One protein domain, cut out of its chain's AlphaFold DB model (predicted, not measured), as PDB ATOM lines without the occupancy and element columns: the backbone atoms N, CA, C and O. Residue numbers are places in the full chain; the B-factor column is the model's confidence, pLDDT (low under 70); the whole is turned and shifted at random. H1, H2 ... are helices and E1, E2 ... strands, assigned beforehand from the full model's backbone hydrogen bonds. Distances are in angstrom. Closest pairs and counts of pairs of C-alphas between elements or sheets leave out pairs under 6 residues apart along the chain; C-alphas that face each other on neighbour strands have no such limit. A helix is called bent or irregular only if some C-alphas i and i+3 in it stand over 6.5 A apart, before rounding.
ATOM      1  N   GLY A  13      58.933-120.054 132.870       90.56
ATOM      2  CA  GLY A  13      58.201-120.630 131.743       90.56
ATOM      3  C   GLY A  13      58.910-121.825 131.106       90.56
ATOM      4  O   GLY A  13      58.254-122.802 130.750       90.56
ATOM      5  N   LYS A  14      60.244-121.777 131.005       89.31
ATOM      6  CA  LYS A  14      61.058-122.860 130.424       89.31
ATOM      7  C   LYS A  14      61.733-123.740 131.474       89.31
ATOM      8  O   LYS A  14      61.767-124.954 131.316       89.31
ATOM      9  N   TYR A  15      62.290-123.137 132.521       92.12
ATOM     10  CA  TYR A  15      63.160-123.820 133.486       92.12
ATOM     11  C   TYR A  15      62.479-124.103 134.826       92.12
ATOM     12  O   TYR A  15      63.119-124.671 135.706       92.12
ATOM     13  N   ARG A  16      61.216-123.679 135.012       93.81
ATOM     14  CA  ARG A  16      60.485-123.775 136.293       93.81
ATOM     15  C   ARG A  16      61.283-123.193 137.468       93.81
ATOM     16  O   ARG A  16      61.209-123.664 138.594       93.81
ATOM     17  N   ASN A  17      62.057-122.144 137.184       93.25
ATOM     18  CA  ASN A  17      62.883-121.431 138.149       93.25
ATOM     19  C   ASN A  17      62.887-119.930 137.826       93.25
ATOM     20  O   ASN A  17      63.529-119.503 136.868       93.25
ATOM     21  N   GLY A  18      62.206-119.125 138.647       92.19
ATOM     22  CA  GLY A  18      62.118-117.671 138.454       92.19
ATOM     23  C   GLY A  18      63.411-116.902 138.750       92.19
ATOM     24  O   GLY A  18      63.504-115.710 138.476       92.19
ATOM     25  N   LYS A  19      64.432-117.576 139.291       93.69
ATOM     26  CA  LYS A  19      65.782-117.032 139.501       93.69
ATOM     27  C   LYS A  19      66.772-117.529 138.446       93.69
ATOM     28  O   LYS A  19      67.972-117.348 138.613       93.69
ATOM     29  N   TYR A  20      66.319-118.179 137.373       93.19
ATOM     30  CA  TYR A  20      67.231-118.675 136.340       93.19
ATOM     31  C   TYR A  20      68.027-117.533 135.691       93.19
ATOM     32  O   TYR A  20      69.230-117.671 135.459       93.19
ATOM     33  N   TRP A  21      67.382-116.382 135.472       90.88
ATOM     34  CA  TRP A  21      68.007-115.201 134.875       90.88
ATOM     35  C   TRP A  21      69.230-114.671 135.651       90.88
ATOM     36  O   TRP A  21      70.078-114.018 135.060       90.88
ATOM     37  N   THR A  22      69.375-114.966 136.948       93.19
ATOM     38  CA  THR A  22      70.531-114.490 137.733       93.19
ATOM     39  C   THR A  22      71.754-115.394 137.622       93.19
ATOM     40  O   THR A  22      72.836-115.021 138.068       93.19
ATOM     41  N   ARG A  23      71.595-116.606 137.075       91.69
ATOM     42  CA  ARG A  23      72.641-117.643 137.068       91.69
ATOM     43  C   ARG A  23      73.014-118.137 135.678       91.69
ATOM     44  O   ARG A  23      73.978-118.896 135.560       91.69
ATOM     45  N   PHE A  24      72.258-117.780 134.636       88.75
ATOM     46  CA  PHE A  24      72.611-118.209 133.287       88.75
ATOM     47  C   PHE A  24      73.970-117.619 132.908       88.75
ATOM     48  O   PHE A  24      74.247-116.438 133.105       88.75
ATOM     49  N   LYS A  25      74.849-118.476 132.394       89.50
ATOM     50  CA  LYS A  25      76.188-118.061 131.985       89.50
ATOM     51  C   LYS A  25      76.118-117.449 130.596       89.50
ATOM     52  O   LYS A  25      75.432-117.981 129.721       89.50
ATOM     53  N   ASN A  26      76.885-116.387 130.379       89.69
ATOM     54  CA  ASN A  26      77.111-115.884 129.038       89.69
ATOM     55  C   ASN A  26      77.854-116.952 128.209       89.69
ATOM     56  O   ASN A  26      78.873-117.489 128.642       89.69
ATOM     57  N   ARG A  27      77.309-117.295 127.040       91.31
ATOM     58  CA  ARG A  27      77.889-118.250 126.079       91.31
ATOM     59  C   ARG A  27      78.196-117.596 124.731       91.31
ATOM     60  O   ARG A  27      78.507-118.303 123.779       91.31
ATOM     61  N   CYS A  28      78.058-116.276 124.648       92.12
ATOM     62  CA  CYS A  28      78.365-115.489 123.466       92.12
ATOM     63  C   CYS A  28      79.867-115.515 123.168       92.12
ATOM     64  O   CYS A  28      80.676-115.178 124.032       92.12
ATOM     65  N   GLY A  29      80.221-115.873 121.937       96.38
ATOM     66  CA  GLY A  29      81.506-115.532 121.335       96.38
ATOM     67  C   GLY A  29      81.470-114.143 120.695       96.38
ATOM     68  O   GLY A  29      80.408-113.515 120.603       96.38
ATOM     69  N   ALA A  30      82.631-113.678 120.229       97.06
ATOM     70  CA  ALA A  30      82.739-112.424 119.490       97.06
ATOM     71  C   ALA A  30      81.818-112.432 118.259       97.06
ATOM     72  O   ALA A  30      81.668-113.452 117.584       97.06
ATOM     73  N   TYR A  31      81.170-111.298 117.998       97.75
ATOM     74  CA  TYR A  31      80.368-111.125 116.797       97.75
ATOM     75  C   TYR A  31      81.280-111.016 115.573       97.75
ATOM     76  O   TYR A  31      82.159-110.161 115.537       97.75
ATOM     77  N   ASP A  32      81.046-111.869 114.579       96.88
ATOM     78  CA  ASP A  32      81.759-111.891 113.295       96.88
ATOM     79  C   ASP A  32      80.804-111.768 112.092       96.88
ATOM     80  O   ASP A  32      81.153-112.113 110.967       96.88
ATOM     81  N   GLY A  33      79.571-111.315 112.338       95.31
ATOM     82  CA  GLY A  33      78.559-111.132 111.304       95.31
ATOM     83  C   GLY A  33      78.676-109.792 110.561       95.31
ATOM     84  O   GLY A  33      79.557-108.978 110.850       95.31
ATOM     85  N   PRO A  34      77.756-109.526 109.616       94.69
ATOM     86  CA  PRO A  34      77.717-108.271 108.865       94.69
ATOM     87  C   PRO A  34      77.504-107.047 109.774       94.69
ATOM     88  O   PRO A  34      76.956-107.184 110.872       94.69
ATOM     89  N   PRO A  35      77.882-105.835 109.332       95.69
ATOM     90  CA  PRO A  35      77.620-104.616 110.089       95.69
ATOM     91  C   PRO A  35      76.115-104.421 110.308       95.69
ATOM     92  O   PRO A  35      75.302-104.695 109.425       95.69
ATOM     93  N   LEU A  36      75.749-103.938 111.497       97.69
ATOM     94  CA  LEU A  36      74.362-103.694 111.884       97.69
ATOM     95  C   LEU A  36      74.180-102.227 112.283       97.69
ATOM     96  O   LEU A  36      75.002-101.704 113.039       97.69
ATOM     97  N   PRO A  37      73.100-101.564 111.837       97.44
ATOM     98  CA  PRO A  37      72.816-100.201 112.258       97.44
ATOM     99  C   PRO A  37      72.409-100.173 113.733       97.44
ATOM    100  O   PRO A  37      71.793-101.119 114.226       97.44
ATOM    101  N   MET A  38      72.687 -99.068 114.429       97.25
ATOM    102  CA  MET A  38      72.199 -98.829 115.799       97.25
ATOM    103  C   MET A  38      72.575 -99.939 116.801       97.25
ATOM    104  O   MET A  38      71.820-100.238 117.729       97.25
ATOM    105  N   LEU A  39      73.719-100.590 116.579       98.06
ATOM    106  CA  LEU A  39      74.174-101.728 117.365       98.06
ATOM    107  C   LEU A  39      74.477-101.317 118.813       98.06
ATOM    108  O   LEU A  39      75.296-100.436 119.052       98.06
ATOM    109  N   VAL A  40      73.855-102.005 119.771       98.25
ATOM    110  CA  VAL A  40      74.187-101.904 121.203       98.25
ATOM    111  C   VAL A  40      75.091-103.059 121.609       98.25
ATOM    112  O   VAL A  40      76.119-102.869 122.249       98.25
ATOM    113  N   ALA A  41      74.693-104.274 121.237       97.31
ATOM    114  CA  ALA A  41      75.441-105.490 121.508       97.31
ATOM    115  C   ALA A  41      75.081-106.546 120.470       97.31
ATOM    116  O   ALA A  41      73.916-106.684 120.106       97.31
ATOM    117  N   ALA A  42      76.059-107.329 120.034       97.69
ATOM    118  CA  ALA A  42      75.819-108.522 119.238       97.69
ATOM    119  C   ALA A  42      76.794-109.623 119.628       97.69
ATOM    120  O   ALA A  42      77.850-109.365 120.208       97.69
ATOM    121  N   CYS A  43      76.430-110.863 119.320       97.50
ATOM    122  CA  CYS A  43      77.305-111.995 119.558       97.50
ATOM    123  C   CYS A  43      77.036-113.170 118.625       97.50
ATOM    124  O   CYS A  43      75.940-113.308 118.076       97.50
ATOM    125  N   LYS A  44      78.036-114.047 118.505       98.06
ATOM    126  CA  LYS A  44      77.891-115.365 117.885       98.06
ATOM    127  C   LYS A  44      77.608-116.404 118.967       98.06
ATOM    128  O   LYS A  44      78.380-116.565 119.911       98.06
ATOM    129  N   ALA A  45      76.492-117.109 118.859       96.62
ATOM    130  CA  ALA A  45      76.153-118.218 119.740       96.62
ATOM    131  C   ALA A  45      76.979-119.477 119.391       96.62
ATOM    132  O   ALA A  45      77.414-119.630 118.249       96.62
ATOM    133  N   PRO A  46      77.144-120.440 120.322       95.88
ATOM    134  CA  PRO A  46      77.944-121.650 120.083       95.88
ATOM    135  C   PRO A  46      77.470-122.526 118.917       95.88
ATOM    136  O   PRO A  46      78.251-123.288 118.364       95.88
ATOM    137  N   ASN A  47      76.194-122.427 118.539       95.56
ATOM    138  CA  ASN A  47      75.619-123.132 117.393       95.56
ATOM    139  C   ASN A  47      75.793-122.372 116.060       95.56
ATOM    140  O   ASN A  47      75.137-122.713 115.081       95.56
ATOM    141  N   GLY A  48      76.601-121.309 116.033       95.81
ATOM    142  CA  GLY A  48      76.876-120.502 114.842       95.81
ATOM    143  C   GLY A  48      75.805-119.466 114.484       95.81
ATOM    144  O   GLY A  48      75.980-118.746 113.509       95.81
ATOM    145  N   THR A  49      74.713-119.366 115.250       97.06
ATOM    146  CA  THR A  49      73.684-118.323 115.064       97.06
ATOM    147  C   THR A  49      74.100-116.997 115.705       97.06
ATOM    148  O   THR A  49      74.999-116.968 116.543       97.06
ATOM    149  N   TYR A  50      73.428-115.903 115.361       98.00
ATOM    150  CA  TYR A  50      73.745-114.563 115.850       98.00
ATOM    151  C   TYR A  50      72.640-113.994 116.720       98.00
ATOM    152  O   TYR A  50      71.469-114.140 116.385       98.00
ATOM    153  N   TRP A  51      73.015-113.300 117.791       97.75
ATOM    154  CA  TRP A  51      72.124-112.447 118.578       97.75
ATOM    155  C   TRP A  51      72.524-110.987 118.415       97.75
ATOM    156  O   TRP A  51      73.714-110.687 118.342       97.75
ATOM    157  N   THR A  52      71.548-110.081 118.406       97.94
ATOM    158  CA  THR A  52      71.794-108.635 118.451       97.94
ATOM    159  C   THR A  52      70.742-107.914 119.282       97.94
ATOM    160  O   THR A  52      69.599-108.368 119.393       97.94
ATOM    161  N   ILE A  53      71.147-106.781 119.844       98.00
ATOM    162  CA  ILE A  53      70.297-105.739 120.398       98.00
ATOM    163  C   ILE A  53      70.618-104.453 119.638       98.00
ATOM    164  O   ILE A  53      71.771-104.013 119.609       98.00
ATOM    165  N   GLN A  54      69.591-103.842 119.051       98.38
ATOM    166  CA  GLN A  54      69.672-102.541 118.389       98.38
ATOM    167  C   GLN A  54      68.811-101.519 119.137       98.38
ATOM    168  O   GLN A  54      67.699-101.842 119.551       98.38
ATOM    169  N   ALA A  55      69.314-100.297 119.311       98.31
ATOM    170  CA  ALA A  55      68.607 -99.204 119.980       98.31
ATOM    171  C   ALA A  55      68.033 -98.235 118.945       98.31
ATOM    172  O   ALA A  55      68.770 -97.467 118.333       98.31
ATOM    173  N   TRP A  56      66.717 -98.256 118.748       97.38
ATOM    174  CA  TRP A  56      66.072 -97.494 117.683       97.38
ATOM    175  C   TRP A  56      65.015 -96.526 118.211       97.38
ATOM    176  O   TRP A  56      64.009 -96.923 118.799       97.38
ATOM    177  N   GLN A  57      65.197 -95.236 117.927       96.19
ATOM    178  CA  GLN A  57      64.168 -94.217 118.132       96.19
ATOM    179  C   GLN A  57      63.147 -94.237 116.983       96.19
ATOM    180  O   GLN A  57      63.153 -93.423 116.053       96.19
ATOM    181  N   ARG A  58      62.265 -95.234 117.015       94.69
ATOM    182  CA  ARG A  58      61.336 -95.508 115.914       94.69
ATOM    183  C   ARG A  58      60.207 -94.483 115.803       94.69
ATOM    184  O   ARG A  58      59.802 -94.140 114.696       94.69
ATOM    185  N   ARG A  59      59.705 -93.978 116.932       93.19
ATOM    186  CA  ARG A  59      58.470 -93.175 117.022       93.19
ATOM    187  C   ARG A  59      58.661 -91.668 116.832       93.19
ATOM    188  O   ARG A  59      57.823 -90.901 117.286       93.19
ATOM    189  N   LEU A  60      59.729 -91.232 116.163       95.44
ATOM    190  CA  LEU A  60      59.863 -89.823 115.787       95.44
ATOM    191  C   LEU A  60      58.642 -89.354 114.973       95.44
ATOM    192  O   LEU A  60      58.144 -90.130 114.143       95.44
ATOM    193  N   PRO A  61      58.179 -88.106 115.171       95.50
ATOM    194  CA  PRO A  61      57.122 -87.539 114.352       95.50
ATOM    195  C   PRO A  61      57.504 -87.462 112.883       95.50
ATOM    196  O   PRO A  61      58.679 -87.343 112.554       95.50
ATOM    197  N   LEU A  62      56.510 -87.490 112.004       95.94
ATOM    198  CA  LEU A  62      56.726 -87.334 110.567       95.94
ATOM    199  C   LEU A  62      56.857 -85.850 110.186       95.94
ATOM    200  O   LEU A  62      56.648 -84.966 111.019       95.94
ATOM    201  N   LEU A  63      57.173 -85.569 108.921       97.25
ATOM    202  CA  LEU A  63      57.231 -84.221 108.336       97.25
ATOM    203  C   LEU A  63      58.211 -83.258 109.039       97.25
ATOM    204  O   LEU A  63      58.004 -82.037 109.084       97.25
ATOM    205  N   GLY A  64      59.268 -83.819 109.628       97.00
ATOM    206  CA  GLY A  64      60.362 -83.098 110.272       97.00
ATOM    207  C   GLY A  64      59.989 -82.354 111.547       97.00
ATOM    208  O   GLY A  64      60.748 -81.481 111.963       97.00
ATOM    209  N   PHE A  65      58.838 -82.657 112.152       97.44
ATOM    210  CA  PHE A  65      58.473 -82.088 113.445       97.44
ATOM    211  C   PHE A  65      59.367 -82.635 114.560       97.44
ATOM    212  O   PHE A  65      59.677 -83.828 114.605       97.44
ATOM    213  N   ASP A  66      59.732 -81.763 115.495       96.12
ATOM    214  CA  ASP A  66      60.457 -82.175 116.689       96.12
ATOM    215  C   ASP A  66      59.540 -82.960 117.648       96.12
ATOM    216  O   ASP A  66      58.326 -82.737 117.670       96.12
ATOM    217  N   PRO A  67      60.081 -83.893 118.453       96.75
ATOM    218  CA  PRO A  67      59.312 -84.635 119.451       96.75
ATOM    219  C   PRO A  67      58.509 -83.734 120.408       96.75
ATOM    220  O   PRO A  67      59.091 -82.953 121.151       96.75
ATOM    221  N   TRP A  68      57.177 -83.890 120.445       96.75
ATOM    222  CA  TRP A  68      56.304 -83.203 121.422       96.75
ATOM    223  C   TRP A  68      55.540 -84.129 122.384       96.75
ATOM    224  O   TRP A  68      54.913 -83.647 123.323       96.75
ATOM    225  N   LEU A  69      55.565 -85.447 122.156       95.94
ATOM    226  CA  LEU A  69      54.965 -86.443 123.046       95.94
ATOM    227  C   LEU A  69      56.064 -87.283 123.697       95.94
ATOM    228  O   LEU A  69      57.092 -87.515 123.051       95.94
ATOM    229  N   PRO A  70      55.849 -87.802 124.921       94.38
ATOM    230  CA  PRO A  70      56.819 -88.671 125.583       94.38
ATOM    231  C   PRO A  70      57.230 -89.872 124.726       94.38
ATOM    232  O   PRO A  70      58.394 -90.257 124.706       94.38
ATOM    233  N   GLU A  71      56.312 -90.449 123.945       94.06
ATOM    234  CA  GLU A  71      56.620 -91.627 123.132       94.06
ATOM    235  C   GLU A  71      57.554 -91.325 121.958       94.06
ATOM    236  O   GLU A  71      58.169 -92.248 121.424       94.06
ATOM    237  N   HIS A  72      57.667 -90.062 121.542       95.81
ATOM    238  CA  HIS A  72      58.505 -89.655 120.415       95.81
ATOM    239  C   HIS A  72      60.001 -89.671 120.753       95.81
ATOM    240  O   HIS A  72      60.831 -89.835 119.857       95.81
ATOM    241  N   SER A  73      60.358 -89.534 122.033       94.25
ATOM    242  CA  SER A  73      61.740 -89.632 122.519       94.25
ATOM    243  C   SER A  73      62.133 -91.044 122.965       94.25
ATOM    244  O   SER A  73      63.292 -91.276 123.308       94.25
ATOM    245  N   ASN A  74      61.210 -92.011 122.917       95.81
ATOM    246  CA  ASN A  74      61.493 -93.383 123.322       95.81
ATOM    247  C   ASN A  74      62.490 -94.064 122.379       95.81
ATOM    248  O   ASN A  74      62.288 -94.135 121.163       95.81
ATOM    249  N   VAL A  75      63.517 -94.664 122.978       96.69
ATOM    250  CA  VAL A  75      64.443 -95.575 122.306       96.69
ATOM    251  C   VAL A  75      63.993 -97.006 122.578       96.69
ATOM    252  O   VAL A  75      63.986 -97.470 123.717       96.69
ATOM    253  N   GLU A  76      63.591 -97.709 121.525       95.94
ATOM    254  CA  GLU A  76      63.156 -99.101 121.592       95.94
ATOM    255  C   GLU A  76      64.377-100.027 121.478       95.94
ATOM    256  O   GLU A  76      65.238 -99.834 120.617       95.94
ATOM    257  N   LEU A  77      64.457-101.052 122.334       96.88
ATOM    258  CA  LEU A  77      65.447-102.121 122.190       96.88
ATOM    259  C   LEU A  77      64.869-103.237 121.318       96.88
ATOM    260  O   LEU A  77      63.913-103.916 121.696       96.88
ATOM    261  N   HIS A  78      65.479-103.443 120.159       96.19
ATOM    262  CA  HIS A  78      65.113-104.475 119.201       96.19
ATOM    263  C   HIS A  78      66.057-105.661 119.342       96.19
ATOM    264  O   HIS A  78      67.244-105.557 119.043       96.19
ATOM    265  N   VAL A  79      65.519-106.794 119.791       96.12
ATOM    266  CA  VAL A  79      66.257-108.059 119.871       96.12
ATOM    267  C   VAL A  79      66.082-108.820 118.564       96.12
ATOM    268  O   VAL A  79      64.961-108.928 118.063       96.12
ATOM    269  N   ALA A  80      67.165-109.394 118.050       97.31
ATOM    270  CA  ALA A  80      67.137-110.299 116.906       97.31
ATOM    271  C   ALA A  80      67.980-111.554 117.163       97.31
ATOM    272  O   ALA A  80      68.960-111.520 117.912       97.31
ATOM    273  N   HIS A  81      67.583-112.661 116.536       96.50
ATOM    274  CA  HIS A  81      68.273-113.951 116.577       96.50
ATOM    275  C   HIS A  81      68.151-114.614 115.214       96.50
ATOM    276  O   HIS A  81      67.048-114.970 114.811       96.50
ATOM    277  N   TRP A  82      69.250-114.761 114.482       96.25
ATOM    278  CA  TRP A  82      69.189-115.238 113.101       96.25
ATOM    279  C   TRP A  82      70.367-116.134 112.731       96.25
ATOM    280  O   TRP A  82      71.382-116.215 113.423       96.25
ATOM    281  N   SER A  83      70.209-116.810 111.602       94.50
ATOM    282  CA  SER A  83      71.279-117.441 110.839       94.50
ATOM    283  C   SER A  83      71.159-117.022 109.376       94.50
ATOM    284  O   SER A  83      70.079-116.647 108.914       94.50
ATOM    285  N   GLY A  84      72.271-117.094 108.646       93.19
ATOM    286  CA  GLY A  84      72.298-116.756 107.226       93.19
ATOM    287  C   GLY A  84      72.255-115.244 106.952       93.19
ATOM    288  O   GLY A  84      72.653-114.453 107.812       93.19
ATOM    289  N   PRO A  85      71.830-114.841 105.739       95.50
ATOM    290  CA  PRO A  85      71.904-113.455 105.289       95.50
ATOM    291  C   PRO A  85      70.917-112.549 106.031       95.50
ATOM    292  O   PRO A  85      69.927-113.008 106.604       95.50
ATOM    293  N   LEU A  86      71.177-111.242 105.985       97.12
ATOM    294  CA  LEU A  86      70.231-110.229 106.443       97.12
ATOM    295  C   LEU A  86      69.113-110.003 105.406       97.12
ATOM    296  O   LEU A  86      69.294-110.305 104.225       97.12
ATOM    297  N   PRO A  87      67.959-109.462 105.829       97.00
ATOM    298  CA  PRO A  87      66.973-108.884 104.919       97.00
ATOM    299  C   PRO A  87      67.603-107.829 104.007       97.00
ATOM    300  O   PRO A  87      68.413-107.019 104.457       97.00
ATOM    301  N   LEU A  88      67.208-107.826 102.736       97.81
ATOM    302  CA  LEU A  88      67.683-106.870 101.747       97.81
ATOM    303  C   LEU A  88      66.681-105.724 101.637       97.81
ATOM    304  O   LEU A  88      65.547-105.926 101.196       97.81
ATOM    305  N   LEU A  89      67.120-104.535 102.039       98.44
ATOM    306  CA  LEU A  89      66.441-103.277 101.765       98.44
ATOM    307  C   LEU A  89      67.151-102.591 100.602       98.44
ATOM    308  O   LEU A  89      68.209-102.001 100.782       98.44
ATOM    309  N   GLU A  90      66.576-102.703  99.415       98.19
ATOM    310  CA  GLU A  90      67.005-101.953  98.241       98.19
ATOM    311  C   GLU A  90      66.266-100.615  98.210       98.19
ATOM    312  O   GLU A  90      65.059-100.575  98.464       98.19
ATOM    313  N   ALA A  91      66.983 -99.532  97.916       98.44
ATOM    314  CA  ALA A  91      66.425 -98.194  97.821       98.44
ATOM    315  C   ALA A  91      67.178 -97.380  96.773       98.44
ATOM    316  O   ALA A  91      68.395 -97.513  96.646       98.44
ATOM    317  N   HIS A  92      66.453 -96.506  96.085       98.25
ATOM    318  CA  HIS A  92      66.961 -95.633  95.034       98.25
ATOM    319  C   HIS A  92      66.234 -94.297  95.085       98.25
ATOM    320  O   HIS A  92      65.076 -94.242  95.496       98.25
ATOM    321  N   SER A  93      66.907 -93.240  94.646       97.81
ATOM    322  CA  SER A  93      66.291 -91.928  94.445       97.81
ATOM    323  C   SER A  93      65.818 -91.792  93.001       97.81
ATOM    324  O   SER A  93      66.461 -92.312  92.090       97.81
ATOM    325  N   ASN A  94      64.719 -91.080  92.783       96.50
ATOM    326  CA  ASN A  94      64.210 -90.729  91.458       96.50
ATOM    327  C   ASN A  94      63.654 -89.306  91.435       96.50
ATOM    328  O   ASN A  94      63.468 -88.669  92.476       96.50
ATOM    329  N   TRP A  95      63.382 -88.812  90.233       96.25
ATOM    330  CA  TRP A  95      62.411 -87.744  90.074       96.25
ATOM    331  C   TRP A  95      61.009 -88.346  90.013       96.25
ATOM    332  O   TRP A  95      60.839 -89.483  89.581       96.25
ATOM    333  N   THR A  96      60.023 -87.600  90.495       95.25
ATOM    334  CA  THR A  96      58.628 -88.034  90.542       95.25
ATOM    335  C   THR A  96      57.704 -86.990  89.942       95.25
ATOM    336  O   THR A  96      58.006 -85.787  89.971       95.25
ATOM    337  N   TYR A  97      56.566 -87.451  89.421       92.88
ATOM    338  CA  TYR A  97      55.565 -86.623  88.746       92.88
ATOM    339  C   TYR A  97      56.176 -85.815  87.596       92.88
ATOM    340  O   TYR A  97      56.223 -84.580  87.652       92.88
ATOM    341  N   ASP A  98      56.687 -86.518  86.583       87.94
ATOM    342  CA  ASP A  98      57.291 -85.927  85.380       87.94
ATOM    343  C   ASP A  98      58.433 -84.936  85.692       87.94
ATOM    344  O   ASP A  98      58.498 -83.818  85.170       87.94
ATOM    345  N   GLY A  99      59.335 -85.307  86.604       90.19
ATOM    346  CA  GLY A  99      60.501 -84.478  86.929       90.19
ATOM    347  C   GLY A  99      60.231 -83.321  87.899       90.19
ATOM    348  O   GLY A  99      61.139 -82.537  88.202       90.19
ATOM    349  N   ARG A 100      58.990 -83.166  88.381       92.94
ATOM    350  CA  ARG A 100      58.590 -82.025  89.219       92.94
ATOM    351  C   ARG A 100      59.131 -82.116  90.642       92.94
ATOM    352  O   ARG A 100      59.480 -81.087  91.223       92.94
ATOM    353  N   TRP A 101      59.169 -83.316  91.204       95.62
ATOM    354  CA  TRP A 101      59.573 -83.573  92.583       95.62
ATOM    355  C   TRP A 101      60.687 -84.614  92.635       95.62
ATOM    356  O   TRP A 101      61.016 -85.231  91.629       95.62
ATOM    357  N   GLN A 102      61.298 -84.784  93.806       96.44
ATOM    358  CA  GLN A 102      62.165 -85.932  94.066       96.44
ATOM    359  C   GLN A 102      61.395 -86.973  94.861       96.44
ATOM    360  O   GLN A 102      60.503 -86.637  95.645       96.44
ATOM    361  N   GLY A 103      61.801 -88.222  94.719       96.94
ATOM    362  CA  GLY A 103      61.294 -89.328  95.497       96.94
ATOM    363  C   GLY A 103      62.367 -90.359  95.786       96.94
ATOM    364  O   GLY A 103      63.533 -90.237  95.401       96.94
ATOM    365  N   ILE A 104      61.928 -91.376  96.507       98.19
ATOM    366  CA  ILE A 104      62.636 -92.629  96.685       98.19
ATOM    367  C   ILE A 104      61.696 -93.782  96.373       98.19
ATOM    368  O   ILE A 104      60.490 -93.713  96.617       98.19
ATOM    369  N   PHE A 105      62.263 -94.879  95.908       98.38
ATOM    370  CA  PHE A 105      61.558 -96.134  95.699       98.38
ATOM    371  C   PHE A 105      62.481 -97.302  96.019       98.38
ATOM    372  O   PHE A 105      63.688 -97.134  96.201       98.38
ATOM    373  N   GLY A 106      61.922 -98.499  96.117       98.31
ATOM    374  CA  GLY A 106      62.732 -99.668  96.404       98.31
ATOM    375  C   GLY A 106      61.925-100.913  96.697       98.31
ATOM    376  O   GLY A 106      60.712-100.967  96.477       98.31
ATOM    377  N   ARG A 107      62.615-101.925  97.224       98.25
ATOM    378  CA  ARG A 107      62.028-103.215  97.585       98.25
ATOM    379  C   ARG A 107      62.634-103.747  98.870       98.25
ATOM    380  O   ARG A 107      63.847-103.734  99.065       98.25
ATOM    381  N   TYR A 108      61.773-104.279  99.731       98.38
ATOM    382  CA  TYR A 108      62.185-105.012 100.914       98.38
ATOM    383  C   TYR A 108      61.920-106.504 100.747       98.38
ATOM    384  O   TYR A 108      60.786-106.938 100.519       98.38
ATOM    385  N   SER A 109      62.976-107.304 100.867       97.62
ATOM    386  CA  SER A 109      62.911-108.746 100.659       97.62
ATOM    387  C   SER A 109      63.750-109.515 101.673       97.62
ATOM    388  O   SER A 109      64.649-108.987 102.328       97.62
ATOM    389  N   TYR A 110      63.444-110.797 101.822       96.94
ATOM    390  CA  TYR A 110      64.233-111.718 102.619       96.94
ATOM    391  C   TYR A 110      64.215-113.098 101.973       96.94
ATOM    392  O   TYR A 110      63.146-113.633 101.686       96.94
ATOM    393  N   LEU A 111      65.405-113.654 101.722       95.19
ATOM    394  CA  LEU A 111      65.585-114.938 101.029       95.19
ATOM    395  C   LEU A 111      64.825-114.995  99.689       95.19
ATOM    396  O   LEU A 111      64.110-115.951  99.403       95.19
ATOM    397  N   GLY A 112      64.924-113.920  98.899       94.81
ATOM    398  CA  GLY A 112      64.257-113.788  97.598       94.81
ATOM    399  C   GLY A 112      62.743-113.558  97.663       94.81
ATOM    400  O   GLY A 112      62.121-113.352  96.628       94.81
ATOM    401  N   SER A 113      62.141-113.561  98.856       95.94
ATOM    402  CA  SER A 113      60.705-113.343  99.032       95.94
ATOM    403  C   SER A 113      60.400-111.907  99.467       95.94
ATOM    404  O   SER A 113      61.105-111.368 100.324       95.94
ATOM    405  N   PRO A 114      59.338-111.284  98.938       96.88
ATOM    406  CA  PRO A 114      58.929-109.942  99.333       96.88
ATOM    407  C   PRO A 114      58.451-109.891 100.790       96.88
ATOM    408  O   PRO A 114      57.798-110.809 101.292       96.88
ATOM    409  N   VAL A 115      58.762-108.794 101.481       97.00
ATOM    410  CA  VAL A 115      58.356-108.563 102.872       97.00
ATOM    411  C   VAL A 115      57.281-107.484 102.911       97.00
ATOM    412  O   VAL A 115      57.559-106.319 102.644       97.00
ATOM    413  N   PHE A 116      56.062-107.858 103.300       95.19
ATOM    414  CA  PHE A 116      54.913-106.949 103.379       95.19
ATOM    415  C   PHE A 116      53.970-107.280 104.546       95.19
ATOM    416  O   PHE A 116      54.219-108.210 105.324       95.19
ATOM    417  N   GLY A 117      52.937-106.450 104.712       93.44
ATOM    418  CA  GLY A 117      51.790-106.668 105.598       93.44
ATOM    419  C   GLY A 117      50.495-106.878 104.814       93.44
ATOM    420  O   GLY A 117      50.451-106.666 103.606       93.44
ATOM    421  N   PHE A 118      49.432-107.278 105.505       92.75
ATOM    422  CA  PHE A 118      48.138-107.616 104.905       92.75
ATOM    423  C   PHE A 118      47.056-106.562 105.162       92.75
ATOM    424  O   PHE A 118      46.020-106.578 104.502       92.75
ATOM    425  N   GLY A 119      47.275-105.634 106.094       89.25
ATOM    426  CA  GLY A 119      46.356-104.527 106.314       89.25
ATOM    427  C   GLY A 119      46.925-103.408 107.178       89.25
ATOM    428  O   GLY A 119      47.754-103.618 108.062       89.25
ATOM    429  N   ALA A 120      46.407-102.203 106.954       89.94
ATOM    430  CA  ALA A 120      46.723-101.012 107.730       89.94
ATOM    431  C   ALA A 120      45.458-100.212 108.069       89.94
ATOM    432  O   ALA A 120      44.366-100.453 107.538       89.94
ATOM    433  N   ASN A 121      45.563 -99.290 109.023       87.38
ATOM    434  CA  ASN A 121      44.537 -98.273 109.241       87.38
ATOM    435  C   ASN A 121      44.737 -97.082 108.280       87.38
ATOM    436  O   ASN A 121      45.789 -96.985 107.651       87.38
ATOM    437  N   PRO A 122      43.769 -96.151 108.181       82.62
ATOM    438  CA  PRO A 122      43.906 -94.969 107.323       82.62
ATOM    439  C   PRO A 122      45.101 -94.058 107.651       82.62
ATOM    440  O   PRO A 122      45.430 -93.183 106.865       82.62
ATOM    441  N   ARG A 123      45.754 -94.247 108.806       79.88
ATOM    442  CA  ARG A 123      46.961 -93.520 109.226       79.88
ATOM    443  C   ARG A 123      48.252 -94.296 108.922       79.88
ATOM    444  O   ARG A 123      49.292 -93.969 109.479       79.88
ATOM    445  N   GLY A 124      48.187 -95.369 108.129       81.88
ATOM    446  CA  GLY A 124      49.357 -96.171 107.752       81.88
ATOM    447  C   GLY A 124      49.916 -97.064 108.866       81.88
ATOM    448  O   GLY A 124      51.032 -97.567 108.749       81.88
ATOM    449  N   VAL A 125      49.163 -97.288 109.950       86.75
ATOM    450  CA  VAL A 125      49.584 -98.190 111.036       86.75
ATOM    451  C   VAL A 125      49.200 -99.629 110.681       86.75
ATOM    452  O   VAL A 125      48.010 -99.878 110.446       86.75
ATOM    453  N   PRO A 126      50.151-100.585 110.681       90.44
ATOM    454  CA  PRO A 126      49.861-102.003 110.494       90.44
ATOM    455  C   PRO A 126      48.778-102.523 111.444       90.44
ATOM    456  O   PRO A 126      48.800-102.247 112.643       90.44
ATOM    457  N   LYS A 127      47.841-103.312 110.912       90.62
ATOM    458  CA  LYS A 127      46.791-104.003 111.687       90.62
ATOM    459  C   LYS A 127      47.106-105.474 111.945       90.62
ATOM    460  O   LYS A 127      46.358-106.157 112.640       90.62
ATOM    461  N   ASP A 128      48.189-105.969 111.368       88.19
ATOM    462  CA  ASP A 128      48.591-107.362 111.445       88.19
ATOM    463  C   ASP A 128      50.022-107.503 111.986       88.19
ATOM    464  O   ASP A 128      50.709-106.528 112.279       88.19
ATOM    465  N   LYS A 129      50.455-108.750 112.183       85.31
ATOM    466  CA  LYS A 129      51.763-109.078 112.779       85.31
ATOM    467  C   LYS A 129      52.893-109.162 111.752       85.31
ATOM    468  O   LYS A 129      54.021-109.484 112.117       85.31
ATOM    469  N   TYR A 130      52.571-108.961 110.484       87.12
ATOM    470  CA  TYR A 130      53.506-108.914 109.381       87.12
ATOM    471  C   TYR A 130      53.807-107.450 109.075       87.12
ATOM    472  O   TYR A 130      54.955-107.069 109.160       87.12
ATOM    473  N   GLY A 131      52.832-106.589 108.801       87.75
ATOM    474  CA  GLY A 131      53.096-105.197 108.434       87.75
ATOM    475  C   GLY A 131      54.046-104.475 109.398       87.75
ATOM    476  O   GLY A 131      53.947-104.593 110.619       87.75
ATOM    477  N   ARG A 132      54.989-103.728 108.827       92.75
ATOM    478  CA  ARG A 132      55.987-102.946 109.557       92.75
ATOM    479  C   ARG A 132      56.252-101.664 108.782       92.75
ATOM    480  O   ARG A 132      56.356-101.714 107.559       92.75
ATOM    481  N   ASN A 133      56.330-100.535 109.477       95.12
ATOM    482  CA  ASN A 133      56.650 -99.276 108.818       95.12
ATOM    483  C   ASN A 133      58.122 -99.260 108.396       95.12
ATOM    484  O   ASN A 133      59.007 -99.611 109.184       95.12
ATOM    485  N   LEU A 134      58.350 -98.827 107.162       97.56
ATOM    486  CA  LEU A 134      59.629 -98.348 106.678       97.56
ATOM    487  C   LEU A 134      59.661 -96.846 106.944       97.56
ATOM    488  O   LEU A 134      58.784 -96.108 106.501       97.56
ATOM    489  N   PHE A 135      60.658 -96.400 107.692       98.31
ATOM    490  CA  PHE A 135      60.823 -94.993 108.024       98.31
ATOM    491  C   PHE A 135      61.827 -94.343 107.093       98.31
ATOM    492  O   PHE A 135      62.885 -94.917 106.841       98.31
ATOM    493  N   VAL A 136      61.485 -93.149 106.627       98.62
ATOM    494  CA  VAL A 136      62.295 -92.332 105.727       98.62
ATOM    495  C   VAL A 136      62.771 -91.120 106.512       98.62
ATOM    496  O   VAL A 136      61.950 -90.332 106.980       98.62
ATOM    497  N   ASP A 137      64.080 -90.972 106.663       98.75
ATOM    498  CA  ASP A 137      64.704 -89.753 107.170       98.75
ATOM    499  C   ASP A 137      65.387 -89.006 106.012       98.75
ATOM    500  O   ASP A 137      65.960 -89.627 105.116       98.75
ATOM    501  N   THR A 138      65.354 -87.676 106.051       98.81
ATOM    502  CA  THR A 138      65.990 -86.766 105.087       98.81
ATOM    503  C   THR A 138      67.055 -85.928 105.802       98.81
ATOM    504  O   THR A 138      66.824 -85.455 106.920       98.81
ATOM    505  N   LEU A 139      68.249 -85.815 105.217       98.75
ATOM    506  CA  LEU A 139      69.387 -85.079 105.779       98.75
ATOM    507  C   LEU A 139      69.448 -83.661 105.208       98.75
ATOM    508  O   LEU A 139      69.446 -83.508 103.988       98.75
ATOM    509  N   ASN A 140      69.598 -82.653 106.076       98.50
ATOM    510  CA  ASN A 140      69.844 -81.257 105.683       98.50
ATOM    511  C   ASN A 140      68.824 -80.744 104.649       98.50
ATOM    512  O   ASN A 140      69.180 -80.241 103.587       98.50
ATOM    513  N   SER A 141      67.538 -80.916 104.946       98.25
ATOM    514  CA  SER A 141      66.441 -80.529 104.056       98.25
ATOM    515  C   SER A 141      65.812 -79.197 104.475       98.25
ATOM    516  O   SER A 141      66.262 -78.531 105.409       98.25
ATOM    517  N   SER A 142      64.696 -78.821 103.845       97.94
ATOM    518  CA  SER A 142      63.881 -77.669 104.263       97.94
ATOM    519  C   SER A 142      63.336 -77.773 105.697       97.94
ATOM    520  O   SER A 142      62.793 -76.802 106.217       97.94
ATOM    521  N   TYR A 143      63.437 -78.937 106.342       97.75
ATOM    522  CA  TYR A 143      63.108 -79.104 107.760       97.75
ATOM    523  C   TYR A 143      64.221 -78.645 108.707       97.75
ATOM    524  O   TYR A 143      63.996 -78.584 109.916       97.75
ATOM    525  N   GLY A 144      65.396 -78.310 108.176       97.94
ATOM    526  CA  GLY A 144      66.552 -77.848 108.928       97.94
ATOM    527  C   GLY A 144      67.733 -78.825 108.880       97.94
ATOM    528  O   GLY A 144      67.680 -79.853 108.199       97.94
ATOM    529  N   PRO A 145      68.819 -78.498 109.600       98.00
ATOM    530  CA  PRO A 145      70.039 -79.293 109.600       98.00
ATOM    531  C   PRO A 145      69.861 -80.645 110.302       98.00
ATOM    532  O   PRO A 145      69.055 -80.801 111.225       98.00
ATOM    533  N   GLY A 146      70.689 -81.609 109.902       98.19
ATOM    534  CA  GLY A 146      70.710 -82.962 110.443       98.19
ATOM    535  C   GLY A 146      69.620 -83.864 109.870       98.19
ATOM    536  O   GLY A 146      68.931 -83.528 108.908       98.19
ATOM    537  N   TRP A 147      69.501 -85.058 110.450       98.06
ATOM    538  CA  TRP A 147      68.492 -86.036 110.050       98.06
ATOM    539  C   TRP A 147      67.124 -85.663 110.619       98.06
ATOM    540  O   TRP A 147      66.959 -85.567 111.838       98.06
ATOM    541  N   LYS A 148      66.130 -85.522 109.743       98.25
ATOM    542  CA  LYS A 148      64.728 -85.288 110.102       98.25
ATOM    543  C   LYS A 148      63.853 -86.404 109.540       98.25
ATOM    544  O   LYS A 148      64.026 -86.820 108.399       98.25
ATOM    545  N   ARG A 149      62.902 -86.890 110.339       98.25
ATOM    546  CA  ARG A 149      61.952 -87.925 109.920       98.25
ATOM    547  C   ARG A 149      60.945 -87.329 108.938       98.25
ATOM    548  O   ARG A 149      60.131 -86.493 109.318       98.25
ATOM    549  N   GLU A 150      60.986 -87.784 107.696       98.00
ATOM    550  CA  GLU A 150      60.053 -87.390 106.638       98.00
ATOM    551  C   GLU A 150      58.751 -88.184 106.761       98.00
ATOM    552  O   GLU A 150      57.678 -87.610 106.927       98.00
ATOM    553  N   SER A 151      58.843 -89.515 106.721       96.50
ATOM    554  CA  SER A 151      57.666 -90.370 106.564       96.50
ATOM    555  C   SER A 151      57.828 -91.743 107.219       96.50
ATOM    556  O   SER A 151      58.918 -92.157 107.625       96.50
ATOM    557  N   GLY A 152      56.702 -92.440 107.348       95.75
ATOM    558  CA  GLY A 152      56.594 -93.829 107.771       95.75
ATOM    559  C   GLY A 152      55.632 -94.556 106.840       95.75
ATOM    560  O   GLY A 152      54.422 -94.507 107.042       95.75
ATOM    561  N   ILE A 153      56.170 -95.237 105.834       95.44
ATOM    562  CA  ILE A 153      55.406 -95.893 104.769       95.44
ATOM    563  C   ILE A 153      55.336 -97.404 104.983       95.44
ATOM    564  O   ILE A 153      55.979 -97.957 105.879       95.44
ATOM    565  N   LEU A 154      54.529 -98.085 104.177       95.75
ATOM    566  CA  LEU A 154      54.432 -99.540 104.163       95.75
ATOM    567  C   LEU A 154      54.905-100.064 102.819       95.75
ATOM    568  O   LEU A 154      54.725 -99.416 101.795       95.75
ATOM    569  N   THR A 155      55.462-101.266 102.834       97.06
ATOM    570  CA  THR A 155      55.704-102.000 101.601       97.06
ATOM    571  C   THR A 155      54.402-102.575 101.057       97.06
ATOM    572  O   THR A 155      53.485-102.940 101.802       97.06
ATOM    573  N   HIS A 156      54.323-102.655  99.738       95.75
ATOM    574  CA  HIS A 156      53.145-103.065  99.005       95.75
ATOM    575  C   HIS A 156      52.949-104.577  99.061       95.75
ATOM    576  O   HIS A 156      53.894-105.374  99.016       95.75
ATOM    577  N   ASN A 157      51.685-104.967  99.215       94.00
ATOM    578  CA  ASN A 157      51.291-106.360  99.338       94.00
ATOM    579  C   ASN A 157      51.609-107.113  98.037       94.00
ATOM    580  O   ASN A 157      51.292-106.645  96.948       94.00
ATOM    581  N   GLY A 158      52.244-108.277  98.160       94.06
ATOM    582  CA  GLY A 158      52.612-109.141  97.041       94.06
ATOM    583  C   GLY A 158      53.995-108.859  96.454       94.06
ATOM    584  O   GLY A 158      54.680-109.806  96.083       94.06
ATOM    585  N   THR A 159      54.447-107.605  96.428       96.31
ATOM    586  CA  THR A 159      55.702-107.202  95.761       96.31
ATOM    587  C   THR A 159      56.805-106.782  96.729       96.31
ATOM    588  O   THR A 159      57.986-106.858  96.388       96.31
ATOM    589  N   GLY A 160      56.457-106.343  97.947       97.06
ATOM    590  CA  GLY A 160      57.420-105.825  98.928       97.06
ATOM    591  C   GLY A 160      58.062-104.495  98.518       97.06
ATOM    592  O   GLY A 160      58.997-104.039  99.176       97.06
ATOM    593  N   THR A 161      57.586-103.890  97.435       98.12
ATOM    594  CA  THR A 161      58.036-102.602  96.905       98.12
ATOM    595  C   THR A 161      57.471-101.440  97.707       98.12
ATOM    596  O   THR A 161      56.532-101.610  98.482       98.12
ATOM    597  N   PHE A 162      58.060-100.262  97.567       97.75
ATOM    598  CA  PHE A 162      57.585 -99.032  98.193       97.75
ATOM    599  C   PHE A 162      58.017 -97.823  97.360       97.75
ATOM    600  O   PHE A 162      58.991 -97.901  96.612       97.75
ATOM    601  N   CYS A 163      57.331 -96.701  97.549       97.12
ATOM    602  CA  CYS A 163      57.726 -95.393  97.042       97.12
ATOM    603  C   CYS A 163      57.355 -94.297  98.046       97.12
ATOM    604  O   CYS A 163      56.480 -94.482  98.897       97.12
ATOM    605  N   HIS A 164      58.057 -93.172  97.968       97.38
ATOM    606  CA  HIS A 164      57.732 -91.940  98.674       97.38
ATOM    607  C   HIS A 164      58.206 -90.745  97.858       97.38
ATOM    608  O   HIS A 164      59.393 -90.638  97.552       97.38
ATOM    609  N   SER A 165      57.301 -89.814  97.585       97.38
ATOM    610  CA  SER A 165      57.619 -88.537  96.954       97.38
ATOM    611  C   SER A 165      57.735 -87.412  97.985       97.38
ATOM    612  O   SER A 165      56.843 -87.211  98.812       97.38
ATOM    613  N   PHE A 166      58.798 -86.615  97.894       97.81
ATOM    614  CA  PHE A 166      58.996 -85.414  98.708       97.81
ATOM    615  C   PHE A 166      58.179 -84.254  98.131       97.81
ATOM    616  O   PHE A 166      58.694 -83.397  97.412       97.81
ATOM    617  N   VAL A 167      56.888 -84.234  98.449       96.81
ATOM    618  CA  VAL A 167      55.936 -83.187  98.049       96.81
ATOM    619  C   VAL A 167      55.483 -82.368  99.259       96.81
ATOM    620  O   VAL A 167      55.634 -82.826 100.393       96.81
ATOM    621  N   PRO A 168      54.904 -81.168  99.071       97.38
ATOM    622  CA  PRO A 168      54.274 -80.454 100.172       97.38
ATOM    623  C   PRO A 168      53.136 -81.282 100.778       97.38
ATOM    624  O   PRO A 168      52.270 -81.780 100.057       97.38
ATOM    625  N   GLN A 169      53.130 -81.420 102.103       95.75
ATOM    626  CA  GLN A 169      52.178 -82.268 102.821       95.75
ATOM    627  C   GLN A 169      51.460 -81.493 103.922       95.75
ATOM    628  O   GLN A 169      52.066 -80.742 104.691       95.75
ATOM    629  N   ARG A 170      50.146 -81.706 104.030       95.81
ATOM    630  CA  ARG A 170      49.374 -81.215 105.175       95.81
ATOM    631  C   ARG A 170      49.679 -82.100 106.388       95.81
ATOM    632  O   ARG A 170      49.551 -83.319 106.265       95.81
ATOM    633  N   PRO A 171      50.048 -81.526 107.546       95.69
ATOM    634  CA  PRO A 171      50.212 -82.289 108.775       95.69
ATOM    635  C   PRO A 171      48.974 -83.107 109.132       95.69
ATOM    636  O   PRO A 171      47.841 -82.716 108.853       95.69
ATOM    637  N   PHE A 172      49.188 -84.242 109.797       91.12
ATOM    638  CA  PHE A 172      48.084 -85.030 110.331       91.12
ATOM    639  C   PHE A 172      47.382 -84.268 111.464       91.12
ATOM    640  O   PHE A 172      47.992 -83.477 112.191       91.12
ATOM    641  N   ALA A 173      46.095 -84.554 111.663       91.44
ATOM    642  CA  ALA A 173      45.357 -84.023 112.803       91.44
ATOM    643  C   ALA A 173      46.067 -84.378 114.125       91.44
ATOM    644  O   ALA A 173      46.453 -85.531 114.339       91.44
ATOM    645  N   GLY A 174      46.229 -83.387 115.006       91.44
ATOM    646  CA  GLY A 174      46.919 -83.531 116.295       91.44
ATOM    647  C   GLY A 174      48.422 -83.226 116.269       91.44
ATOM    648  O   GLY A 174      49.071 -83.342 117.306       91.44
ATOM    649  N   TYR A 175      48.978 -82.832 115.120       95.19
ATOM    650  CA  TYR A 175      50.343 -82.305 115.045       95.19
ATOM    651  C   TYR A 175      50.415 -80.864 115.589       95.19
ATOM    652  O   TYR A 175      49.422 -80.139 115.480       95.19
ATOM    653  N   PRO A 176      51.578 -80.420 116.115       96.44
ATOM    654  CA  PRO A 176      51.736 -79.102 116.744       96.44
ATOM    655  C   PRO A 176      51.424 -77.908 115.834       96.44
ATOM    656  O   PRO A 176      51.087 -76.837 116.322       96.44
ATOM    657  N   SER A 177      51.533 -78.089 114.516       96.25
ATOM    658  CA  SER A 177      51.099 -77.122 113.510       96.25
ATOM    659  C   SER A 177      50.302 -77.834 112.421       96.25
ATOM    660  O   SER A 177      50.529 -79.014 112.148       96.25
ATOM    661  N   GLN A 178      49.364 -77.108 111.813       96.12
ATOM    662  CA  GLN A 178      48.572 -77.538 110.655       96.12
ATOM    663  C   GLN A 178      48.965 -76.784 109.374       96.12
ATOM    664  O   GLN A 178      48.338 -76.965 108.330       96.12
ATOM    665  N   GLU A 179      50.001 -75.944 109.437       96.31
ATOM    666  CA  GLU A 179      50.558 -75.282 108.260       96.31
ATOM    667  C   GLU A 179      51.107 -76.311 107.270       96.31
ATOM    668  O   GLU A 179      51.678 -77.333 107.661       96.31
ATOM    669  N   MET A 180      50.943 -76.028 105.975       97.38
ATOM    670  CA  MET A 180      51.479 -76.876 104.915       97.38
ATOM    671  C   MET A 180      52.989 -77.039 105.101       97.38
ATOM    672  O   MET A 180      53.731 -76.056 105.099       97.38
ATOM    673  N   ARG A 181      53.452 -78.283 105.229       97.06
ATOM    674  CA  ARG A 181      54.882 -78.579 105.295       97.06
ATOM    675  C   ARG A 181      55.450 -78.530 103.883       97.06
ATOM    676  O   ARG A 181      54.815 -79.065 102.971       97.06
ATOM    677  N   PRO A 182      56.610 -77.887 103.676       97.44
ATOM    678  CA  PRO A 182      57.234 -77.849 102.362       97.44
ATOM    679  C   PRO A 182      57.667 -79.254 101.932       97.44
ATOM    680  O   PRO A 182      57.859 -80.139 102.768       97.44
ATOM    681  N   ALA A 183      57.866 -79.426 100.623       97.81
ATOM    682  CA  ALA A 183      58.661 -80.533 100.110       97.81
ATOM    683  C   ALA A 183      60.063 -80.474 100.728       97.81
ATOM    684  O   ALA A 183      60.676 -79.406 100.726       97.81
ATOM    685  N   ALA A 184      60.556 -81.608 101.223       97.69
ATOM    686  CA  ALA A 184      61.813 -81.678 101.964       97.69
ATOM    687  C   ALA A 184      62.813 -82.711 101.403       97.69
ATOM    688  O   ALA A 184      63.338 -83.525 102.176       97.69
ATOM    689  N   PRO A 185      63.121 -82.693 100.085       98.06
ATOM    690  CA  PRO A 185      64.283 -83.424  99.603       98.06
ATOM    691  C   PRO A 185      65.535 -82.896 100.313       98.06
ATOM    692  O   PRO A 185      65.617 -81.723 100.686       98.06
ATOM    693  N   GLY A 186      66.480 -83.791 100.548       97.88
ATOM    694  CA  GLY A 186      67.691 -83.528 101.310       97.88
ATOM    695  C   GLY A 186      68.911 -84.013 100.550       97.88
ATOM    696  O   GLY A 186      68.807 -84.570  99.461       97.88
ATOM    697  N   GLU A 187      70.081 -83.834 101.142       98.44
ATOM    698  CA  GLU A 187      71.347 -84.274 100.545       98.44
ATOM    699  C   GLU A 187      71.441 -85.803 100.477       98.44
ATOM    700  O   GLU A 187      72.074 -86.367  99.583       98.44
ATOM    701  N   ARG A 188      70.833 -86.486 101.454       98.56
ATOM    702  CA  ARG A 188      70.818 -87.945 101.596       98.56
ATOM    703  C   ARG A 188      69.519 -88.386 102.254       98.56
ATOM    704  O   ARG A 188      68.943 -87.664 103.070       98.56
ATOM    705  N   TYR A 189      69.118 -89.614 101.961       98.75
ATOM    706  CA  TYR A 189      67.972 -90.270 102.573       98.75
ATOM    707  C   TYR A 189      68.431 -91.502 103.334       98.75
ATOM    708  O   TYR A 189      69.310 -92.229 102.873       98.75
ATOM    709  N   ARG A 190      67.825 -91.754 104.493       98.56
ATOM    710  CA  ARG A 190      68.078 -92.942 105.308       98.56
ATOM    711  C   ARG A 190      66.778 -93.685 105.524       98.56
ATOM    712  O   ARG A 190      65.835 -93.146 106.100       98.56
ATOM    713  N   LEU A 191      66.736 -94.928 105.067       98.69
ATOM    714  CA  LEU A 191      65.561 -95.779 105.170       98.69
ATOM    715  C   LEU A 191      65.819 -96.826 106.246       98.69
ATOM    716  O   LEU A 191      66.821 -97.533 106.180       98.69
ATOM    717  N   THR A 192      64.934 -96.926 107.238       98.62
ATOM    718  CA  THR A 192      65.073 -97.868 108.363       98.62
ATOM    719  C   THR A 192      63.810 -98.702 108.530       98.62
ATOM    720  O   THR A 192      62.708 -98.159 108.614       98.62
ATOM    721  N   VAL A 193      63.955-100.024 108.618       98.00
ATOM    722  CA  VAL A 193      62.824-100.957 108.711       98.00
ATOM    723  C   VAL A 193      63.139-102.121 109.648       98.00
ATOM    724  O   VAL A 193      64.259-102.630 109.696       98.00
ATOM    725  N   GLY A 194      62.135-102.557 110.411       96.50
ATOM    726  CA  GLY A 194      62.256-103.743 111.254       96.50
ATOM    727  C   GLY A 194      62.360-105.030 110.431       96.50
ATOM    728  O   GLY A 194      61.594-105.223 109.483       96.50
ATOM    729  N   GLY A 195      63.261-105.926 110.840       94.94
ATOM    730  CA  GLY A 195      63.469-107.224 110.204       94.94
ATOM    731  C   GLY A 195      62.216-108.114 110.164       94.94
ATOM    732  O   GLY A 195      61.432-108.133 111.120       94.94
ATOM    733  N   PRO A 196      61.980-108.897 109.092       94.31
ATOM    734  CA  PRO A 196      61.001-109.970 109.099       94.31
ATOM    735  C   PRO A 196      61.329-111.059 110.125       94.31
ATOM    736  O   PRO A 196      62.445-111.571 110.215       94.31
ATOM    737  N   GLY A 197      60.305-111.482 110.862       90.75
ATOM    738  CA  GLY A 197      60.419-112.552 111.844       90.75
ATOM    739  C   GLY A 197      61.300-112.186 113.038       90.75
ATOM    740  O   GLY A 197      60.894-111.389 113.877       90.75
ATOM    741  N   VAL A 198      62.477-112.807 113.131       94.06
ATOM    742  CA  VAL A 198      63.468-112.586 114.207       94.06
ATOM    743  C   VAL A 198      64.770-111.970 113.682       94.06
ATOM    744  O   VAL A 198      65.787-111.992 114.371       94.06
ATOM    745  N   THR A 199      64.753-111.449 112.452       96.75
ATOM    746  CA  THR A 199      65.928-110.830 111.826       96.75
ATOM    747  C   THR A 199      66.157-109.393 112.317       96.75
ATOM    748  O   THR A 199      65.222-108.763 112.822       96.75
ATOM    749  N   PRO A 200      67.394-108.870 112.209       97.56
ATOM    750  CA  PRO A 200      67.740-107.524 112.670       97.56
ATOM    751  C   PRO A 200      66.984-106.393 111.964       97.56
ATOM    752  O   PRO A 200      66.519-106.533 110.830       97.56
ATOM    753  N   VAL A 201      66.933-105.229 112.615       98.06
ATOM    754  CA  VAL A 201      66.566-103.959 111.971       98.06
ATOM    755  C   VAL A 201      67.585-103.663 110.872       98.06
ATOM    756  O   VAL A 201      68.793-103.771 111.087       98.06
ATOM    757  N   THR A 202      67.089-103.293 109.696       97.56
ATOM    758  CA  THR A 202      67.891-102.988 108.506       97.56
ATOM    759  C   THR A 202      67.842-101.493 108.222       97.56
ATOM    760  O   THR A 202      66.817-100.846 108.458       97.56
ATOM    761  N   GLN A 203      68.945-100.949 107.713       98.25
ATOM    762  CA  GLN A 203      69.048 -99.554 107.316       98.25
ATOM    763  C   GLN A 203      69.907 -99.423 106.065       98.25
ATOM    764  O   GLN A 203      70.923-100.106 105.949       98.25
ATOM    765  N   VAL A 204      69.508 -98.528 105.168       98.44
ATOM    766  CA  VAL A 204      70.317 -98.103 104.022       98.44
ATOM    767  C   VAL A 204      70.295 -96.591 103.896       98.44
ATOM    768  O   VAL A 204      69.353 -95.936 104.349       98.44
ATOM    769  N   GLU A 205      71.335 -96.051 103.274       98.50
ATOM    770  CA  GLU A 205      71.420 -94.639 102.927       98.50
ATOM    771  C   GLU A 205      71.594 -94.497 101.417       98.50
ATOM    772  O   GLU A 205      72.401 -95.205 100.817       98.50
ATOM    773  N   VAL A 206      70.855 -93.569 100.815       98.12
ATOM    774  CA  VAL A 206      70.917 -93.257  99.382       98.12
ATOM    775  C   VAL A 206      71.118 -91.752  99.190       98.12
ATOM    776  O   VAL A 206      70.683 -90.969 100.040       98.12
ATOM    777  N   PRO A 207      71.819 -91.313  98.133       98.12
ATOM    778  CA  PRO A 207      72.018 -89.890  97.878       98.12
ATOM    779  C   PRO A 207      70.713 -89.221  97.434       98.12
ATOM    780  O   PRO A 207      69.922 -89.822  96.710       98.12
ATOM    781  N   GLY A 208      70.501 -87.968  97.833       97.69
ATOM    782  CA  GLY A 208      69.504 -87.107  97.200       97.69
ATOM    783  C   GLY A 208      69.919 -86.729  95.781       97.69
ATOM    784  O   GLY A 208      71.094 -86.838  95.424       97.69
ATOM    785  N   LEU A 209      68.962 -86.291  94.962       97.12
ATOM    786  CA  LEU A 209      69.261 -85.846  93.602       97.12
ATOM    787  C   LEU A 209      69.629 -84.364  93.585       97.12
ATOM    788  O   LEU A 209      69.107 -83.542  94.340       97.12
ATOM    789  N   THR A 210      70.511 -84.010  92.668       95.31
ATOM    790  CA  THR A 210      70.964 -82.646  92.406       95.31
ATOM    791  C   THR A 210      70.489 -82.180  91.032       95.31
ATOM    792  O   THR A 210      69.981 -82.957  90.225       95.31
ATOM    793  N   ALA A 211      70.686 -80.899  90.715       91.88
ATOM    794  CA  ALA A 211      70.378 -80.386  89.379       91.88
ATOM    795  C   ALA A 211      71.149 -81.120  88.260       91.88
ATOM    796  O   ALA A 211      70.618 -81.268  87.161       91.88
ATOM    797  N   ALA A 212      72.358 -81.618  88.547       93.62
ATOM    798  CA  ALA A 212      73.170 -82.371  87.591       93.62
ATOM    799  C   ALA A 212      72.536 -83.721  87.207       93.62
ATOM    800  O   ALA A 212      72.793 -84.243  86.124       93.62
ATOM    801  N   ASP A 213      71.662 -84.262  88.055       95.44
ATOM    802  CA  ASP A 213      71.023 -85.560  87.840       95.44
ATOM    803  C   ASP A 213      69.810 -85.489  86.909       95.44
ATOM    804  O   ASP A 213      69.325 -86.524  86.457       95.44
ATOM    805  N   ARG A 214      69.321 -84.288  86.567       91.00
ATOM    806  CA  ARG A 214      68.136 -84.131  85.705       91.00
ATOM    807  C   ARG A 214      68.310 -84.733  84.313       91.00
ATOM    808  O   ARG A 214      67.366 -85.300  83.778       91.00
ATOM    809  N   GLY A 215      69.509 -84.657  83.736       92.06
ATOM    810  CA  GLY A 215      69.790 -85.269  82.431       92.06
ATOM    811  C   GLY A 215      69.711 -86.802  82.438       92.06
ATOM    812  O   GLY A 215      69.587 -87.418  81.382       92.06
ATOM    813  N   ARG A 216      69.749 -87.417  83.626       93.88
ATOM    814  CA  ARG A 216      69.733 -88.869  83.836       93.88
ATOM    815  C   ARG A 216      68.367 -89.394  84.273       93.88
ATOM    816  O   ARG A 216      68.264 -90.540  84.689       93.88
ATOM    817  N   ASP A 217      67.309 -88.592  84.149       93.12
ATOM    818  CA  ASP A 217      65.956 -88.992  84.553       93.12
ATOM    819  C   ASP A 217      65.493 -90.313  83.912       93.12
ATOM    820  O   ASP A 217      64.937 -91.189  84.567       93.12
ATOM    821  N   HIS A 218      65.837 -90.521  82.641       93.75
ATOM    822  CA  HIS A 218      65.554 -91.769  81.935       93.75
ATOM    823  C   HIS A 218      66.206 -93.011  82.582       93.75
ATOM    824  O   HIS A 218      65.619 -94.091  82.532       93.75
ATOM    825  N   GLU A 219      67.383 -92.876  83.207       95.81
ATOM    826  CA  GLU A 219      68.062 -93.966  83.924       95.81
ATOM    827  C   GLU A 219      67.306 -94.317  85.211       95.81
ATOM    828  O   GLU A 219      67.070 -95.494  85.491       95.81
ATOM    829  N   PHE A 220      66.869 -93.301  85.967       95.50
ATOM    830  CA  PHE A 220      66.060 -93.500  87.173       95.50
ATOM    831  C   PHE A 220      64.710 -94.139  86.838       95.50
ATOM    832  O   PHE A 220      64.290 -95.059  87.534       95.50
ATOM    833  N   ASN A 221      64.075 -93.720  85.741       94.50
ATOM    834  CA  ASN A 221      62.821 -94.298  85.262       94.50
ATOM    835  C   ASN A 221      62.975 -95.760  84.824       94.50
ATOM    836  O   ASN A 221      62.144 -96.593  85.179       94.50
ATOM    837  N   ALA A 222      64.052 -96.107  84.114       96.31
ATOM    838  CA  ALA A 222      64.320 -97.496  83.740       96.31
ATOM    839  C   ALA A 222      64.527 -98.393  84.975       96.31
ATOM    840  O   ALA A 222      63.999 -99.506  85.039       96.31
ATOM    841  N   LEU A 223      65.254 -97.896  85.980       96.94
ATOM    842  CA  LEU A 223      65.451 -98.608  87.242       96.94
ATOM    843  C   LEU A 223      64.151 -98.718  88.051       96.94
ATOM    844  O   LEU A 223      63.875 -99.772  88.627       96.94
ATOM    845  N   PHE A 224      63.335 -97.661  88.065       96.75
ATOM    846  CA  PHE A 224      62.001 -97.674  88.659       96.75
ATOM    847  C   PHE A 224      61.141 -98.767  88.029       96.75
ATOM    848  O   PHE A 224      60.631 -99.623  88.749       96.75
ATOM    849  N   ASP A 225      61.057 -98.817  86.700       95.50
ATOM    850  CA  ASP A 225      60.264 -99.814  85.976       95.50
ATOM    851  C   ASP A 225      60.738-101.254  86.287       95.50
ATOM    852  O   ASP A 225      59.921-102.166  86.445       95.50
ATOM    853  N   GLN A 226      62.048-101.463  86.466       96.56
ATOM    854  CA  GLN A 226      62.622-102.756  86.854       96.56
ATOM    855  C   GLN A 226      62.272-103.159  88.298       96.56
ATOM    856  O   GLN A 226      61.814-104.281  88.543       96.56
ATOM    857  N   VAL A 227      62.503-102.277  89.272       96.94
ATOM    858  CA  VAL A 227      62.288-102.570  90.704       96.94
ATOM    859  C   VAL A 227      60.800-102.628  91.039       96.94
ATOM    860  O   VAL A 227      60.381-103.436  91.870       96.94
ATOM    861  N   MET A 228      59.984-101.817  90.376       96.38
ATOM    862  CA  MET A 228      58.540-101.727  90.599       96.38
ATOM    863  C   MET A 228      57.743-102.695  89.721       96.38
ATOM    864  O   MET A 228      56.517-102.703  89.776       96.38
ATOM    865  N   ALA A 229      58.409-103.560  88.948       94.19
ATOM    866  CA  ALA A 229      57.749-104.558  88.114       94.19
ATOM    867  C   ALA A 229      56.702-105.369  88.906       94.19
ATOM    868  O   ALA A 229      57.014-106.012  89.913       94.19
TER     869      ALA A 229
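What this domain is: This is residues 13 to 229 of the 238 residues of an uncharacterized protein of Actinobacteria bacterium (UniProt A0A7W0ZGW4). Two antiparallel sheets, E7-E6-E9-E10 and E4-E5-E8, form a sandwich, two sheets face to face with strands crossed at 41 degrees, and the helix H2 covers the outer face of E4-E5-E8. A third antiparallel sheet, E1-E2-E3, lies beyond one end of the sandwich, and the tail of residues 13 to 25 sticks out free. The printed part has 217 residues, with ten named strands and two named helices in the order E1 E2 H1 E3 E4 E5 E6 E7 E8 E9 E10 H2; the class is mixed, helices and strands, with under half of the residues in named elements. It is compact, with a radius of gyration of the C-alphas of 19.5 A, and elongated, spanning 62 by 39 by 33 A.

Where its parts are: After residues 13 to 38, with no named element, E1 is residues 39 to 44, from C-alpha 39 at (74.174, -101.728, 117.365). E2 is residues 50 to 56, H1 70 to 73 and E3 76 to 82, 19.2 A long. E4 is residues 88 to 96, 23.7 A, and E5 101 to 110, 30.2 A. E6 is residues 134 to 141 and E7 144 to 153, 21.6 A, which bends by 67 degrees at residue 147. E8 is residues 161 to 165, E9 188 to 193 and E10 202 to 207. H2 is residues 211 to 227, 23.7 A, ending with C-alpha 227 at (62.288, -102.570, 90.704).

How they stand to each other: In the strongly twisted sheet E7-E6-E9-E10, N 136 and O 151 of the hairpin E6 and E7 are 2.9 A apart, N 137 and O 190 of the neighbour strands E6 and E9 are 2.9 A apart, and N 191 and O 204 of the hairpin E9 and E10 are 2.9 A apart, each within hydrogen-bond range. In the facing sheet, N 92 and O 105 of the hairpin E4 and E5 are at 2.8 A, and N 104 and O 164 of E5 and E8 at 2.8 A. Between these sheets, the closest C-alphas of E4 and E10 are those of His 92 and Val 206, 6.3 A apart. H2 is on the sheet E4-E5-E8 at a height of 6.8 A, over E4 and E5, slantwise to the strands at 44 degrees to E4 on the local plane. Its closest C-alpha pair with E4 is Phe 220 and Asn 94, 5.4 A. H2 has a kink of 59 degrees near residue 218 and is irregular, C-alphas 215 and 218 being 7.8 A apart; 8 of its 13 O i to N i+4 pairs are within hydrogen-bond range, and H1 is too short for such a pair. In the third sheet, N 43 and O 51 of the hairpin E1 and E2 are at 2.9 A, and N 54 and O 78 of E2 and E3 at 2.9 A. Its strands are apart from those of the other two sheets. H1 is not on any of the three sheets.

The domain as a whole: The two C-alphas farthest apart, those of Arg 16 and Gly 215, are 66.9 A apart. The long links are E2 to H1, E5 to E6 and E8 to E9. The printed part has no cut, its mean pLDDT is 95.5, and no printed residue is under 70.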